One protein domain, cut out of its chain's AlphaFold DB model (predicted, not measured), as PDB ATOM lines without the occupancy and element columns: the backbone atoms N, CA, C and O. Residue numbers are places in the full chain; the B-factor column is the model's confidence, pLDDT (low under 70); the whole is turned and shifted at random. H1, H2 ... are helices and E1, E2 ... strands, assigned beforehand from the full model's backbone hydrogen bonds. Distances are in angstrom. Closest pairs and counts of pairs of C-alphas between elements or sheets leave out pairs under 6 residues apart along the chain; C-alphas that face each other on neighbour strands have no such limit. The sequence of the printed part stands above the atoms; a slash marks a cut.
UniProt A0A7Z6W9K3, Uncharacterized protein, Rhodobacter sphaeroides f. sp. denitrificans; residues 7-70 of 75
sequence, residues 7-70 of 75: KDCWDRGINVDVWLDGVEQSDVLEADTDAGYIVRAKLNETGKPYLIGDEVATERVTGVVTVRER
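This is residues 7 to 70 of the 75 residues of an uncharacterized protein of Rhodobacter sphaeroides f. sp. denitrificans (UniProt A0A7Z6W9K3). This is a small sandwich of two three-stranded sheets, E3 E4 E5 and E2 E1 E6, face to face over a limited area with their strands crossed. Beyond E4 and E5 a long loop, residues 42 to 57, reaches to one end of the longest axis, with E6 toward the other end, while the short helix H1 only grazes the sheet E3 E4 E5. The printed part has 64 residues, with one named helix and six named strands in the order H1 E1 E2 E3 E4 E5 E6; both sheets are antiparallel, and the class is mostly strand. It is compact, with a radius of gyration of the C-alphas of 12.3 A, and spans 32 by 26 by 21 A.

Look first at E3, residues 28 to 32, E4, residues 37 to 41, and E5, residues 58 to 62, a meander in which each strand is the antiparallel neighbour of the one before. In the hairpin E3 and E4, N 32 and O 37 are 2.8 A apart, within hydrogen-bond range; in the hairpin E4 and E5, N 59 and O 40 are 2.8 A apart, also within range. Turn to the other sheet, E2, residues 23 to 25, E1, residues 16 to 20, and E6, residues 65 to 69, with E1 the inner strand. Between the neighbours E2 and E1, N 25 and O 18 are 2.8 A apart, and between the neighbours E1 and E6, N 19 and O 66 are 2.8 A apart, both within hydrogen-bond range. The two sheets form a sandwich, two sheets face to face: the parts that face each other are 10.0 A apart centre to centre, and the strands of the one sheet stand at 64 degrees to those of the other. The closest C-alphas of E4 and E6, those of Tyr 37 and Val 65, are 6.2 A apart; those of E1 and E3, Val 18 and Val 28, are 7.3 A apart. E2 is apart from E4 and E5. H1, residues 7 to 11, is near E3, and its O i to N i+4 pair is within hydrogen-bond range.

Find C-alpha 28 at (9.587, -1.596, -28.006), where E3 begins its 10.8 A. E4 measures 13.7 A and E5 13.3 A from first to last C-alpha. E1 measures 13.1 A and E2 6.4 A; E6 runs 13.5 A, to C-alpha 69 at (23.348, 0.656, -25.247). H1 begins at C-alpha 7, (11.670, 2.941, -16.101), and measures 6.0 A.

Look for the two C-alphas farthest apart at Gly 53 and Arg 70, 34.5 A. The printed part has no cut, and the link from E4 to E5 is long, with 16 residues. The mean pLDDT of the printed part is 83.0; residues 7 to 15 and residue 70 are under 70.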
ATOM      1  N   LYS A   7      11.548   1.534 -16.515       43.53
ATOM      2  CA  LYS A   7      11.670   2.941 -16.101       43.53
ATOM      3  C   LYS A   7      13.029   3.568 -16.426       43.53
ATOM      4  O   LYS A   7      13.098   4.767 -16.669       43.53
ATOM      5  N   ASP A   8      14.101   2.779 -16.462       45.94
ATOM      6  CA  ASP A   8      15.447   3.289 -16.723       45.94
ATOM      7  C   ASP A   8      15.655   3.579 -18.218       45.94
ATOM      8  O   ASP A   8      16.465   4.437 -18.568       45.94
ATOM      9  N   CYS A   9      14.884   2.927 -19.096       46.19
ATOM     10  CA  CYS A   9      14.879   3.196 -20.535       46.19
ATOM     11  C   CYS A   9      14.176   4.518 -20.873       46.19
ATOM     12  O   CYS A   9      14.666   5.278 -21.709       46.19
ATOM     13  N   TRP A  10      13.052   4.821 -20.211       43.12
ATOM     14  CA  TRP A  10      12.239   5.994 -20.552       43.12
ATOM     15  C   TRP A  10      12.725   7.286 -19.880       43.12
ATOM     16  O   TRP A  10      12.775   8.329 -20.530       43.12
ATOM     17  N   ASP A  11      13.169   7.220 -18.621       44.00
ATOM     18  CA  ASP A  11      13.511   8.413 -17.827       44.00
ATOM     19  C   ASP A  11      14.904   8.991 -18.156       44.00
ATOM     20  O   ASP A  11      15.208  10.149 -17.867       44.00
ATOM     21  N   ARG A  12      15.776   8.202 -18.802       44.53
ATOM     22  CA  ARG A  12      17.170   8.593 -19.092       44.53
ATOM     23  C   ARG A  12      17.468   8.896 -20.559       44.53
ATOM     24  O   ARG A  12      18.607   9.245 -20.872       44.53
ATOM     25  N   GLY A  13      16.490   8.768 -21.461       47.62
ATOM     26  CA  GLY A  13      16.719   8.955 -22.899       47.62
ATOM     27  C   GLY A  13      17.845   8.060 -23.433       47.62
ATOM     28  O   GLY A  13      18.610   8.476 -24.307       47.62
ATOM     29  N   ILE A  14      18.002   6.861 -22.858       54.66
ATOM     30  CA  ILE A  14      19.019   5.913 -23.299       54.66
ATOM     31  C   ILE A  14      18.505   5.326 -24.606       54.66
ATOM     32  O   ILE A  14      17.549   4.555 -24.628       54.66
ATOM     33  N   ASN A  15      19.146   5.714 -25.705       67.44
ATOM     34  CA  ASN A  15      18.996   5.015 -26.970       67.44
ATOM     35  C   ASN A  15      19.550   3.606 -26.770       67.44
ATOM     36  O   ASN A  15      20.757   3.398 -26.840       67.44
ATOM     37  N   VAL A  16      18.685   2.648 -26.477       74.94
ATOM     38  CA  VAL A  16      19.038   1.233 -26.485       74.94
ATOM     39  C   VAL A  16      18.538   0.590 -27.770       74.94
ATOM     40  O   VAL A  16      17.533   1.024 -28.338       74.94
ATOM     41  N   ASP A  17      19.253  -0.432 -28.222       86.69
ATOM     42  CA  ASP A  17      18.777  -1.369 -29.231       86.69
ATOM     43  C   ASP A  17      18.297  -2.627 -28.510       86.69
ATOM     44  O   ASP A  17      19.042  -3.238 -27.733       86.69
ATOM     45  N   VAL A  18      17.049  -3.009 -28.763       88.81
ATOM     46  CA  VAL A  18      16.445  -4.219 -28.206       88.81
ATOM     47  C   VAL A  18      16.449  -5.297 -29.277       88.81
ATOM     48  O   VAL A  18      16.051  -5.061 -30.412       88.81
ATOM     49  N   TRP A  19      16.888  -6.493 -28.916       92.31
ATOM     50  CA  TRP A  19      16.938  -7.658 -29.788       92.31
ATOM     51  C   TRP A  19      16.118  -8.780 -29.159       92.31
ATOM     52  O   TRP A  19      16.283  -9.063 -27.974       92.31
ATOM     53  N   LEU A  20      15.270  -9.428 -29.953       92.50
ATOM     54  CA  LEU A  20      14.521 -10.622 -29.570       92.50
ATOM     55  C   LEU A  20      14.934 -11.766 -30.494       92.50
ATOM     56  O   LEU A  20      14.840 -11.633 -31.713       92.50
ATOM     57  N   ASP A  21      15.437 -12.858 -29.922       94.50
ATOM     58  CA  ASP A  21      15.930 -14.032 -30.656       94.50
ATOM     59  C   ASP A  21      16.953 -13.680 -31.756       94.50
ATOM     60  O   ASP A  21      17.022 -14.302 -32.814       94.50
ATOM     61  N   GLY A  22      17.768 -12.648 -31.507       92.19
ATOM     62  CA  GLY A  22      18.778 -12.170 -32.453       92.19
ATOM     63  C   GLY A  22      18.245 -11.278 -33.579       92.19
ATOM     64  O   GLY A  22      19.023 -10.911 -34.458       92.19
ATOM     65  N   VAL A  23      16.972 -10.875 -33.538       93.31
ATOM     66  CA  VAL A  23      16.374  -9.898 -34.461       93.31
ATOM     67  C   VAL A  23      16.149  -8.573 -33.741       93.31
ATOM     68  O   VAL A  23      15.479  -8.538 -32.708       93.31
ATOM     69  N   GLU A  24      16.683  -7.483 -34.292       91.00
ATOM     70  CA  GLU A  24      16.476  -6.129 -33.773       91.00
ATOM     71  C   GLU A  24      14.988  -5.763 -33.804       91.00
ATOM     72  O   GLU A  24      14.282  -6.033 -34.777       91.00
ATOM     73  N   GLN A  25      14.509  -5.172 -32.717       89.38
ATOM     74  CA  GLN A  25      13.119  -4.798 -32.519       89.38
ATOM     75  C   GLN A  25      13.018  -3.279 -32.448       89.38
ATOM     76  O   GLN A  25      13.660  -2.642 -31.612       89.38
ATOM     77  N   SER A  26      12.178  -2.705 -33.307       83.75
ATOM     78  CA  SER A  26      11.759  -1.309 -33.205       83.75
ATOM     79  C   SER A  26      10.499  -1.189 -32.344       83.75
ATOM     80  O   SER A  26       9.803  -2.174 -32.096       83.75
ATOM     81  N   ASP A  27      10.211   0.031 -31.881       80.81
ATOM     82  CA  ASP A  27       8.935   0.379 -31.231       80.81
ATOM     83  C   ASP A  27       8.615  -0.462 -29.978       80.81
ATOM     84  O   ASP A  27       7.457  -0.730 -29.643       80.81
ATOM     85  N   VAL A  28       9.673  -0.882 -29.278       87.12
ATOM     86  CA  VAL A  28       9.587  -1.596 -28.006       87.12
ATOM     87  C   VAL A  28       9.252  -0.605 -26.898       87.12
ATOM     88  O   VAL A  28       9.953   0.385 -26.695       87.12
ATOM     89  N   LEU A  29       8.172  -0.893 -26.182       86.56
ATOM     90  CA  LEU A  29       7.696  -0.105 -25.048       86.56
ATOM     91  C   LEU A  29       8.292  -0.619 -23.734       86.56
ATOM     92  O   LEU A  29       8.582   0.162 -22.834       86.56
ATOM     93  N   GLU A  30       8.494  -1.933 -23.642       88.31
ATOM     94  CA  GLU A  30       9.059  -2.607 -22.476       88.31
ATOM     95  C   GLU A  30       9.909  -3.795 -22.932       88.31
ATOM     96  O   GLU A  30       9.538  -4.512 -23.862       88.31
ATOM     97  N   ALA A  31      11.036  -4.025 -22.269       88.56
ATOM     98  CA  ALA A  31      11.856  -5.209 -22.468       88.56
ATOM     99  C   ALA A  31      12.306  -5.731 -21.105       88.56
ATOM    100  O   ALA A  31      12.796  -4.957 -20.287       88.56
ATOM    101  N   ASP A  32      12.165  -7.033 -20.890       89.25
ATOM    102  CA  ASP A  32      12.653  -7.729 -19.707       89.25
ATOM    103  C   ASP A  32      13.592  -8.854 -20.156       89.25
ATOM    104  O   ASP A  32      13.185  -9.850 -20.770       89.25
ATOM    105  N   THR A  33      14.882  -8.664 -19.880       88.62
ATOM    106  CA  THR A  33      15.936  -9.619 -20.228       88.62
ATOM    107  C   THR A  33      15.955 -10.846 -19.326       88.62
ATOM    108  O   THR A  33      16.401 -11.901 -19.766       88.62
ATOM    109  N   ASP A  34      15.467 -10.728 -18.090       88.44
ATOM    110  CA  ASP A  34      15.494 -11.806 -17.101       88.44
ATOM    111  C   ASP A  34      14.307 -12.753 -17.292       88.44
ATOM    112  O   ASP A  34      14.454 -13.976 -17.271       88.44
ATOM    113  N   ALA A  35      13.126 -12.186 -17.535       86.56
ATOM    114  CA  ALA A  35      11.917 -12.936 -17.843       86.56
ATOM    115  C   ALA A  35      11.819 -13.344 -19.325       86.56
ATOM    116  O   ALA A  35      10.952 -14.149 -19.675       86.56
ATOM    117  N   GLY A  36      12.677 -12.800 -20.196       91.56
ATOM    118  CA  GLY A  36      12.759 -13.171 -21.609       91.56
ATOM    119  C   GLY A  36      11.531 -12.749 -22.412       91.56
ATOM    120  O   GLY A  36      10.912 -13.565 -23.101       91.56
ATOM    121  N   TYR A  37      11.125 -11.483 -22.303       90.38
ATOM    122  CA  TYR A  37      10.035 -10.952 -23.118       90.38
ATOM    123  C   TYR A  37      10.188  -9.473 -23.462       90.38
ATOM    124  O   TYR A  37      10.875  -8.713 -22.786       90.38
ATOM    125  N   ILE A  38       9.483  -9.059 -24.509       92.56
ATOM    126  CA  ILE A  38       9.276  -7.655 -24.858       92.56
ATOM    127  C   ILE A  38       7.784  -7.345 -24.953       92.56
ATOM    128  O   ILE A  38       6.974  -8.237 -25.223       92.56
ATOM    129  N   VAL A  39       7.432  -6.073 -24.784       91.44
ATOM    130  CA  VAL A  39       6.124  -5.511 -25.120       91.44
ATOM    131  C   VAL A  39       6.319  -4.439 -26.182       91.44
ATOM    132  O   VAL A  39       7.135  -3.531 -26.024       91.44
ATOM    133  N   ARG A  40       5.552  -4.530 -27.266       90.19
ATOM    134  CA  ARG A  40       5.567  -3.558 -28.368       90.19
ATOM    135  C   ARG A  40       4.151  -3.233 -28.826       90.19
ATOM    136  O   ARG A  40       3.209  -3.965 -28.510       90.19
ATOM    137  N   ALA A  41       3.990  -2.143 -29.566       90.75
ATOM    138  CA  ALA A  41       2.706  -1.815 -30.176       90.75
ATOM    139  C   ALA A  41       2.341  -2.844 -31.262       90.75
ATOM    140  O   ALA A  41       3.179  -3.222 -32.079       90.75
ATOM    141  N   LYS A  42       1.075  -3.268 -31.312       90.69
ATOM    142  CA  LYS A  42       0.555  -4.041 -32.445       90.69
ATOM    143  C   LYS A  42       0.377  -3.109 -33.627       90.69
ATOM    144  O   LYS A  42      -0.444  -2.196 -33.570       90.69
ATOM    145  N   LEU A  43       1.101  -3.372 -34.706       89.31
ATOM    146  CA  LEU A  43       0.994  -2.606 -35.941       89.31
ATOM    147  C   LEU A  43       0.042  -3.295 -36.922       89.31
ATOM    148  O   LEU A  43      -0.016  -4.521 -37.004       89.31
ATOM    149  N   ASN A  44      -0.716  -2.497 -37.666       87.12
ATOM    150  CA  ASN A  44      -1.508  -2.956 -38.799       87.12
ATOM    151  C   ASN A  44      -0.634  -3.130 -40.055       87.12
ATOM    152  O   ASN A  44       0.549  -2.794 -40.060       87.12
ATOM    153  N   GLU A  45      -1.232  -3.594 -41.152       88.94
ATOM    154  CA  GLU A  45      -0.537  -3.822 -42.434       88.94
ATOM    155  C   GLU A  45       0.119  -2.559 -43.023       88.94
ATOM    156  O   GLU A  45       1.008  -2.650 -43.864       88.94
ATOM    157  N   THR A  46      -0.297  -1.371 -42.575       87.31
ATOM    158  CA  THR A  46       0.273  -0.079 -42.991       87.31
ATOM    159  C   THR A  46       1.361   0.436 -42.044       87.31
ATOM    160  O   THR A  46       1.834   1.557 -42.218       87.31
ATOM    161  N   GLY A  47       1.738  -0.344 -41.024       83.19
ATOM    162  CA  GLY A  47       2.733   0.030 -40.016       83.19
ATOM    163  C   GLY A  47       2.223   1.008 -38.953       83.19
ATOM    164  O   GLY A  47       3.024   1.606 -38.242       83.19
ATOM    165  N   LYS A  48       0.904   1.206 -38.834       87.06
ATOM    166  CA  LYS A  48       0.305   2.074 -37.805       87.06
ATOM    167  C   LYS A  48      -0.173   1.255 -36.606       87.06
ATOM    168  O   LYS A  48      -0.702   0.165 -36.820       87.06
ATOM    169  N   PRO A  49      -0.066   1.774 -35.374       86.19
ATOM    170  CA  PRO A  49      -0.564   1.077 -34.198       86.19
ATOM    171  C   PRO A  49      -2.082   0.875 -34.263       86.19
ATOM    172  O   PRO A  49      -2.828   1.786 -34.629       86.19
ATOM    173  N   TYR A  50      -2.542  -0.317 -33.888       89.38
ATOM    174  CA  TYR A  50      -3.949  -0.555 -33.589       89.38
ATOM    175  C   TYR A  50      -4.337   0.192 -32.312       89.38
ATOM    176  O   TYR A  50      -3.576   0.212 -31.346       89.38
ATOM    177  N   LEU A  51      -5.538   0.767 -32.299       89.81
ATOM    178  CA  LEU A  51      -6.127   1.391 -31.116       89.81
ATOM    179  C   LEU A  51      -7.284   0.529 -30.605       89.81
ATOM    180  O   LEU A  51      -8.105   0.056 -31.394       89.81
ATOM    181  N   ILE A  52      -7.346   0.327 -29.293       87.25
ATOM    182  CA  ILE A  52      -8.476  -0.285 -28.591       87.25
ATOM    183  C   ILE A  52      -9.085   0.818 -27.727       87.25
ATOM    184  O   ILE A  52      -8.566   1.147 -26.665       87.25
ATOM    185  N   GLY A  53     -10.164   1.431 -28.218       89.12
ATOM    186  CA  GLY A  53     -10.666   2.677 -27.636       89.12
ATOM    187  C   GLY A  53      -9.636   3.795 -27.808       89.12
ATOM    188  O   GLY A  53      -9.214   4.064 -28.932       89.12
ATOM    189  N   ASP A  54      -9.221   4.396 -26.695       88.81
ATOM    190  CA  ASP A  54      -8.229   5.480 -26.654       88.81
ATOM    191  C   ASP A  54      -6.801   4.988 -26.348       88.81
ATOM    192  O   ASP A  54      -5.875   5.790 -26.227       88.81
ATOM    193  N   GLU A  55      -6.600   3.672 -26.231       84.06
ATOM    194  CA  GLU A  55      -5.309   3.071 -25.886       84.06
ATOM    195  C   GLU A  55      -4.661   2.369 -27.083       84.06
ATOM    196  O   GLU A  55      -5.331   1.777 -27.933       84.06
ATOM    197  N   VAL A  56      -3.327   2.397 -27.146       86.88
ATOM    198  CA  VAL A  56      -2.563   1.639 -28.143       86.88
ATOM    199  C   VAL A  56      -2.599   0.158 -27.782       86.88
ATOM    200  O   VAL A  56      -2.195  -0.239 -26.692       86.88
ATOM    201  N   ALA A  57      -3.048  -0.674 -28.717       92.50
ATOM    202  CA  ALA A  57      -2.994  -2.116 -28.565       92.50
ATOM    203  C   ALA A  57      -1.534  -2.573 -28.524       92.50
ATOM    204  O   ALA A  57      -0.754  -2.268 -29.429       92.50
ATOM    205  N   THR A  58      -1.175  -3.359 -27.515       92.38
ATOM    206  CA  THR A  58       0.168  -3.918 -27.367       92.38
ATOM    207  C   THR A  58       0.162  -5.433 -27.525       92.38
ATOM    208  O   THR A  58      -0.872  -6.108 -27.452       92.38
ATOM    209  N   GLU A  59       1.335  -5.987 -27.798       93.31
ATOM    210  CA  GLU A  59       1.585  -7.417 -27.746       93.31
ATOM    211  C   GLU A  59       2.829  -7.719 -26.927       93.31
ATOM    212  O   GLU A  59       3.819  -6.991 -26.989       93.31
ATOM    213  N   ARG A  60       2.761  -8.826 -26.185       93.94
ATOM    214  CA  ARG A  60       3.902  -9.409 -25.492       93.94
ATOM    215  C   ARG A  60       4.470 -10.538 -26.335       93.94
ATOM    216  O   ARG A  60       3.743 -11.471 -26.673       93.94
ATOM    217  N   VAL A  61       5.765 -10.473 -26.613       94.12
ATOM    218  CA  VAL A  61       6.492 -11.504 -27.357       94.12
ATOM    219  C   VAL A  61       7.593 -12.058 -26.464       94.12
ATOM    220  O   VAL A  61       8.363 -11.299 -25.881       94.12
ATOM    221  N   THR A  62       7.633 -13.376 -26.306       94.44
ATOM    222  CA  THR A  62       8.606 -14.075 -25.458       94.44
ATOM    223  C   THR A  62       9.735 -14.654 -26.296       94.44
ATOM    224  O   THR A  62       9.467 -15.177 -27.375       94.44
ATOM    225  N   GLY A  63      10.957 -14.622 -25.777       93.25
ATOM    226  CA  GLY A  63      12.155 -15.125 -26.446       93.25
ATOM    227  C   GLY A  63      13.425 -14.699 -25.715       93.25
ATOM    228  O   GLY A  63      13.381 -14.179 -24.600       93.25
ATOM    229  N   VAL A  64      14.580 -14.904 -26.340       93.75
ATOM    230  CA  VAL A  64      15.858 -14.427 -25.806       93.75
ATOM    231  C   VAL A  64      15.966 -12.929 -26.055       93.75
ATOM    232  O   VAL A  64      16.170 -12.492 -27.188       93.75
ATOM    233  N   VAL A  65      15.849 -12.139 -24.990       91.88
ATOM    234  CA  VAL A  65      15.932 -10.679 -25.067       91.88
ATOM    235  C   VAL A  65      17.350 -10.220 -24.764       91.88
ATOM    236  O   VAL A  65      17.966 -10.628 -23.784       91.88
ATOM    237  N   THR A  66      17.886  -9.354 -25.617       90.88
ATOM    238  CA  THR A  66      19.176  -8.693 -25.411       90.88
ATOM    239  C   THR A  66      19.000  -7.197 -25.601       90.88
ATOM    240  O   THR A  66      18.487  -6.759 -26.625       90.88
ATOM    241  N   VAL A  67      19.462  -6.408 -24.635       88.38
ATOM    242  CA  VAL A  67      19.467  -4.943 -24.717       88.38
ATOM    243  C   VAL A  67      20.912  -4.475 -24.840       88.38
ATOM    244  O   VAL A  67      21.785  -4.938 -24.105       88.38
ATOM    245  N   ARG A  68      21.183  -3.588 -25.798       85.25
ATOM    246  CA  ARG A  68      22.502  -2.977 -25.997       85.25
ATOM    247  C   ARG A  68      22.375  -1.466 -25.950       85.25
ATOM    248  O   ARG A  68      21.485  -0.900 -26.573       85.25
ATOM    249  N   GLU A  69      23.275  -0.805 -25.239       78.69
ATOM    250  CA  GLU A  69      23.348   0.656 -25.247       78.69
ATOM    251  C   GLU A  69      23.890   1.127 -26.603       78.69
ATOM    252  O   GLU A  69      24.960   0.678 -27.030       78.69
ATOM    253  N   ARG A  70      23.185   2.039 -27.287       66.31
ATOM    254  CA  ARG A  70      23.785   2.743 -28.421       66.31
ATOM    255  C   ARG A  70      24.754   3.782 -27.882       66.31
ATOM    256  O   ARG A  70      24.358   4.617 -27.061       66.31
TER     257      ARG A  70